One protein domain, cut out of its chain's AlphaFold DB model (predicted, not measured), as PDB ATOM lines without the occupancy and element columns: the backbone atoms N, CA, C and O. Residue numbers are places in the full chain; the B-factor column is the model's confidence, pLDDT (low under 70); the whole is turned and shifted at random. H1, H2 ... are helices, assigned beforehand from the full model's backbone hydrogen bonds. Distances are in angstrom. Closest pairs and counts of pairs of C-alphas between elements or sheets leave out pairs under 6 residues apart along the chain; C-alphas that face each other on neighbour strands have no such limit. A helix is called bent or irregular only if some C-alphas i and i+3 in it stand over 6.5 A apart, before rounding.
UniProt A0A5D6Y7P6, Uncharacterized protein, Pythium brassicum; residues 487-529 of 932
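What this domain is: This is residues 487 to 529 of the 932 residues of an uncharacterized protein of Pythium brassicum (UniProt A0A5D6Y7P6). The printed part is folded into a loose U of two short helices and a good deal of loop: a looped opening stretch, residues 487 to 498, and then H1 make one side, the link from H1 to H2 turns round at one end of the length, and H2 makes the other side. The two helices stand about perpendicular with a gap between them, and both ends of the printed part lie toward the end of the length opposite that link. The 43 residues have two named helices, H1 then H2, and no named strand; the class is all helix, although the helices hold 19 of the 43 residues, under half. The whole is compact, with a radius of gyration of the C-alphas of 9.9 A, and elongated, spanning 28 by 18 by 18 A.

How they stand to each other: The longest helix is H2, residues 513 to 523. H1, residues 499 to 506, is close to it but not clearly touching, with 1 pair of C-alphas within 8 A: the closest, those of Leu 502 and Val 516, are 7.9 A apart. Their lines stand about perpendicular, at 76 degrees. Their centres are 11.6 A apart. In H1 and H2 every O i to N i+4 pair is within hydrogen-bond range.

Where its parts are: H2 has 11 residues and measures 15.2 A from C-alpha 513 at (24.041, -8.827, -38.542) to C-alpha 523 at (16.047, 2.501, -44.681). H1 has 8 residues and measures 10.6 A, beginning with C-alpha 499 at (10.599, -8.571, -40.533). Neither helix is bent or irregular.

The domain as a whole: The two C-alphas farthest apart, those of Asp 508 and Ala 527, are 29.3 A apart. The C-alphas of Leu 487 and Tyr 529, the first and last printed, are 10.1 A apart. The printed part has no cut, and the link from H1 to H2, 6 residues, is short. The mean pLDDT of the printed part is 78.1, and residues 503 to 510 are under 70.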
ATOM      1  N   LEU A 487       8.561   6.652 -42.857       83.12
ATOM      2  CA  LEU A 487       9.447   5.650 -42.246       83.12
ATOM      3  C   LEU A 487       8.685   4.478 -41.619       83.12
ATOM      4  O   LEU A 487       9.259   3.400 -41.439       83.12
ATOM      5  N   SER A 488       7.412   4.673 -41.270       84.12
ATOM      6  CA  SER A 488       6.592   3.618 -40.693       84.12
ATOM      7  C   SER A 488       6.283   2.519 -41.701       84.12
ATOM      8  O   SER A 488       5.927   1.428 -41.266       84.12
ATOM      9  N   GLU A 489       6.471   2.739 -43.010       81.38
ATOM     10  CA  GLU A 489       6.408   1.684 -44.030       81.38
ATOM     11  C   GLU A 489       7.475   0.612 -43.746       81.38
ATOM     12  O   GLU A 489       7.136  -0.572 -43.635       81.38
ATOM     13  N   TYR A 490       8.718   1.035 -43.490       82.94
ATOM     14  CA  TYR A 490       9.894   0.158 -43.406       82.94
ATOM     15  C   TYR A 490      10.247  -0.276 -41.984       82.94
ATOM     16  O   TYR A 490      10.706  -1.398 -41.759       82.94
ATOM     17  N   CYS A 491      10.037   0.613 -41.015       87.88
ATOM     18  CA  CYS A 491      10.668   0.509 -39.708       87.88
ATOM     19  C   CYS A 491       9.644   0.440 -38.576       87.88
ATOM     20  O   CYS A 491       8.534   0.968 -38.644       87.88
ATOM     21  N   THR A 492      10.022  -0.242 -37.502       87.56
ATOM     22  CA  THR A 492       9.297  -0.223 -36.236       87.56
ATOM     23  C   THR A 492       9.536   1.108 -35.512       87.56
ATOM     24  O   THR A 492      10.519   1.802 -35.794       87.56
ATOM     25  N   PRO A 493       8.709   1.466 -34.511       85.38
ATOM     26  CA  PRO A 493       8.938   2.656 -33.685       85.38
ATOM     27  C   PRO A 493      10.311   2.684 -32.989       85.38
ATOM     28  O   PRO A 493      10.780   3.746 -32.592       85.38
ATOM     29  N   GLN A 494      10.971   1.530 -32.847       84.88
ATOM     30  CA  GLN A 494      12.324   1.401 -32.303       84.88
ATOM     31  C   GLN A 494      13.428   1.633 -33.352       84.88
ATOM     32  O   GLN A 494      14.588   1.342 -33.066       84.88
ATOM     33  N   LYS A 495      13.086   2.139 -34.549       82.00
ATOM     34  CA  LYS A 495      13.996   2.320 -35.696       82.00
ATOM     35  C   LYS A 495      14.692   1.023 -36.123       82.00
ATOM     36  O   LYS A 495      15.866   1.026 -36.477       82.00
ATOM     37  N   LYS A 496      13.967  -0.091 -36.045       86.88
ATOM     38  CA  LYS A 496      14.421  -1.402 -36.519       86.88
ATOM     39  C   LYS A 496      13.652  -1.793 -37.763       86.88
ATOM     40  O   LYS A 496      12.474  -1.452 -37.863       86.88
ATOM     41  N   LEU A 497      14.282  -2.507 -38.687       84.38
ATOM     42  CA  LEU A 497      13.591  -2.978 -39.887       84.38
ATOM     43  C   LEU A 497      12.451  -3.924 -39.515       84.38
ATOM     44  O   LEU A 497      12.569  -4.763 -38.615       84.38
ATOM     45  N   LYS A 498      11.315  -3.793 -40.202       86.88
ATOM     46  CA  LYS A 498      10.232  -4.762 -40.060       86.88
ATOM     47  C   LYS A 498      10.668  -6.114 -40.639       86.88
ATOM     48  O   LYS A 498      11.271  -6.139 -41.710       86.88
ATOM     49  N   PRO A 499      10.272  -7.242 -40.018       80.75
ATOM     50  CA  PRO A 499      10.599  -8.571 -40.533       80.75
ATOM     51  C   PRO A 499      10.124  -8.818 -41.972       80.75
ATOM     52  O   PRO A 499      10.790  -9.528 -42.712       80.75
ATOM     53  N   SER A 500       8.996  -8.218 -42.374       78.50
ATOM     54  CA  SER A 500       8.467  -8.325 -43.740       78.50
ATOM     55  C   SER A 500       9.367  -7.647 -44.772       78.50
ATOM     56  O   SER A 500       9.608  -8.209 -45.825       78.50
ATOM     57  N   VAL A 501       9.906  -6.474 -44.440       76.12
ATOM     58  CA  VAL A 501      10.799  -5.709 -45.322       76.12
ATOM     59  C   VAL A 501      12.137  -6.422 -45.430       76.12
ATOM     60  O   VAL A 501      12.695  -6.540 -46.509       76.12
ATOM     61  N   LEU A 502      12.631  -6.962 -44.315       73.44
ATOM     62  CA  LEU A 502      13.866  -7.734 -44.318       73.44
ATOM     63  C   LEU A 502      13.770  -8.974 -45.225       73.44
ATOM     64  O   LEU A 502      14.733  -9.287 -45.917       73.44
ATOM     65  N   ALA A 503      12.610  -9.639 -45.254       68.31
ATOM     66  CA  ALA A 503      12.358 -10.773 -46.142       68.31
ATOM     67  C   ALA A 503      12.358 -10.376 -47.631       68.31
ATOM     68  O   ALA A 503      12.855 -11.139 -48.454       68.31
ATOM     69  N   ASP A 504      11.874  -9.176 -47.972       66.69
ATOM     70  CA  ASP A 504      11.856  -8.681 -49.357       66.69
ATOM     71  C   ASP A 504      13.270  -8.388 -49.899       66.69
ATOM     72  O   ASP A 504      13.516  -8.559 -51.091       66.69
ATOM     73  N   TYR A 505      14.209  -7.979 -49.035       63.78
ATOM     74  CA  TYR A 505      15.581  -7.619 -49.430       63.78
ATOM     75  C   TYR A 505      16.575  -8.785 -49.439       63.78
ATOM     76  O   TYR A 505      17.612  -8.683 -50.083       63.78
ATOM     77  N   THR A 506      16.301  -9.867 -48.707       62.12
ATOM     78  CA  THR A 506      17.295 -10.931 -48.442       62.12
ATOM     79  C   THR A 506      16.942 -12.269 -49.091       62.12
ATOM     80  O   THR A 506      17.749 -13.199 -49.099       62.12
ATOM     81  N   GLY A 507      15.752 -12.358 -49.698       63.31
ATOM     82  CA  GLY A 507      15.286 -13.560 -50.377       63.31
ATOM     83  C   GLY A 507      15.223 -14.764 -49.432       63.31
ATOM     84  O   GLY A 507      14.753 -14.662 -48.299       63.31
ATOM     85  N   ASP A 508      15.698 -15.921 -49.902       58.31
ATOM     86  CA  ASP A 508      15.699 -17.174 -49.132       58.31
ATOM     87  C   ASP A 508      16.889 -17.298 -48.152       58.31
ATOM     88  O   ASP A 508      16.933 -18.225 -47.335       58.31
ATOM     89  N   THR A 509      17.864 -16.384 -48.207       64.06
ATOM     90  CA  THR A 509      19.092 -16.412 -47.396       64.06
ATOM     91  C   THR A 509      19.027 -15.422 -46.230       64.06
ATOM     92  O   THR A 509      18.796 -14.238 -46.441       64.06
ATOM     93  N   PRO A 510      19.244 -15.858 -44.973       67.06
ATOM     94  CA  PRO A 510      19.185 -14.951 -43.832       67.06
ATOM     95  C   PRO A 510      20.378 -13.974 -43.842       67.06
ATOM     96  O   PRO A 510      21.519 -14.439 -43.913       67.06
ATOM     97  N   PRO A 511      20.142 -12.658 -43.698       71.50
ATOM     98  CA  PRO A 511      21.196 -11.644 -43.725       71.50
ATOM     99  C   PRO A 511      22.135 -11.748 -42.521       71.50
ATOM    100  O   PRO A 511      21.739 -12.148 -41.415       71.50
ATOM    101  N   THR A 512      23.381 -11.322 -42.709       78.81
ATOM    102  CA  THR A 512      24.340 -11.116 -41.619       78.81
ATOM    103  C   THR A 512      23.908  -9.953 -40.721       78.81
ATOM    104  O   THR A 512      23.124  -9.084 -41.102       78.81
ATOM    105  N   LYS A 513      24.403  -9.910 -39.478       79.38
ATOM    106  CA  LYS A 513      24.041  -8.827 -38.542       79.38
ATOM    107  C   LYS A 513      24.536  -7.467 -39.028       79.38
ATOM    108  O   LYS A 513      23.908  -6.455 -38.731       79.38
ATOM    109  N   GLU A 514      25.661  -7.470 -39.725       77.50
ATOM    110  CA  GLU A 514      26.286  -6.314 -40.342       77.50
ATOM    111  C   GLU A 514      25.414  -5.759 -41.482       77.50
ATOM    112  O   GLU A 514      25.092  -4.574 -41.453       77.50
ATOM    113  N   GLU A 515      24.919  -6.611 -42.386       73.12
ATOM    114  CA  GLU A 515      24.001  -6.215 -43.474       73.12
ATOM    115  C   GLU A 515      22.680  -5.649 -42.945       73.12
ATOM    116  O   GLU A 515      22.198  -4.624 -43.428       73.12
ATOM    117  N   VAL A 516      22.099  -6.266 -41.907       78.69
ATOM    118  CA  VAL A 516      20.884  -5.723 -41.276       78.69
ATOM    119  C   VAL A 516      21.152  -4.344 -40.679       78.69
ATOM    120  O   VAL A 516      20.311  -3.458 -40.800       78.69
ATOM    121  N   ALA A 517      22.305  -4.138 -40.038       79.31
ATOM    122  CA  ALA A 517      22.653  -2.844 -39.460       79.31
ATOM    123  C   ALA A 517      22.857  -1.758 -40.534       79.31
ATOM    124  O   ALA A 517      22.479  -0.609 -40.310       79.31
ATOM    125  N   GLU A 518      23.410  -2.118 -41.692       75.88
ATOM    126  CA  GLU A 518      23.589  -1.217 -42.835       75.88
ATOM    127  C   GLU A 518      22.251  -0.858 -43.502       75.88
ATOM    128  O   GLU A 518      21.941   0.321 -43.683       75.88
ATOM    129  N   LEU A 519      21.396  -1.853 -43.762       76.62
ATOM    130  CA  LEU A 519      20.035  -1.634 -44.259       76.62
ATOM    131  C   LEU A 519      19.206  -0.791 -43.281       76.62
ATOM    132  O   LEU A 519      18.455   0.082 -43.710       76.62
ATOM    133  N   GLU A 520      19.342  -1.002 -41.968       82.94
ATOM    134  CA  GLU A 520      18.697  -0.152 -40.960       82.94
ATOM    135  C   GLU A 520      19.203   1.293 -41.029       82.94
ATOM    136  O   GLU A 520      18.400   2.220 -40.913       82.94
ATOM    137  N   ALA A 521      20.502   1.505 -41.257       79.38
ATOM    138  CA  ALA A 521      21.079   2.840 -41.384       79.38
ATOM    139  C   ALA A 521      20.555   3.599 -42.616       79.38
ATOM    140  O   ALA A 521      20.358   4.805 -42.536       79.38
ATOM    141  N   VAL A 522      20.266   2.917 -43.729       77.88
ATOM    142  CA  VAL A 522      19.736   3.553 -44.952       77.88
ATOM    143  C   VAL A 522      18.204   3.650 -44.933       77.88
ATOM    144  O   VAL A 522      17.610   4.694 -45.211       77.88
ATOM    145  N   LEU A 523      17.508   2.567 -44.587       81.38
ATOM    146  CA  LEU A 523      16.047   2.501 -44.681       81.38
ATOM    147  C   LEU A 523      15.341   3.160 -43.489       81.38
ATOM    148  O   LEU A 523      14.237   3.670 -43.684       81.38
ATOM    149  N   CYS A 524      15.958   3.200 -42.300       84.62
ATOM    150  CA  CYS A 524      15.355   3.768 -41.084       84.62
ATOM    151  C   CYS A 524      15.888   5.151 -40.679       84.62
ATOM    152  O   CYS A 524      15.432   5.696 -39.667       84.62
ATOM    153  N   ASP A 525      16.804   5.743 -41.451       84.19
ATOM    154  CA  ASP A 525      17.288   7.110 -41.241       84.19
ATOM    155  C   ASP A 525      16.624   8.103 -42.209       84.19
ATOM    156  O   ASP A 525      16.611   7.916 -43.423       84.19
ATOM    157  N   GLN A 526      16.089   9.200 -41.676       80.31
ATOM    158  CA  GLN A 526      15.463  10.262 -42.471       80.31
ATOM    159  C   GLN A 526      16.458  10.998 -43.367       80.31
ATOM    160  O   GLN A 526      16.040  11.580 -44.366       80.31
ATOM    161  N   ALA A 527      17.753  10.948 -43.040       84.06
ATOM    162  CA  ALA A 527      18.803  11.507 -43.880       84.06
ATOM    163  C   ALA A 527      18.867  10.830 -45.257       84.06
ATOM    164  O   ALA A 527      19.297  11.455 -46.220       84.06
ATOM    165  N   PHE A 528      18.422   9.580 -45.382       83.81
ATOM    166  CA  PHE A 528      18.423   8.856 -46.647       83.81
ATOM    167  C   PHE A 528      17.027   8.830 -47.271       83.81
ATOM    168  O   PHE A 528      16.017   8.607 -46.600       83.81
ATOM    169  N   TYR A 529      16.983   8.997 -48.587       87.38
ATOM    170  CA  TYR A 529      15.839   8.682 -49.432       87.38
ATOM    171  C   TYR A 529      16.232   7.524 -50.351       87.38
ATOM    172  O   TYR A 529      16.870   7.751 -51.378       87.38
TER     173      TYR A 529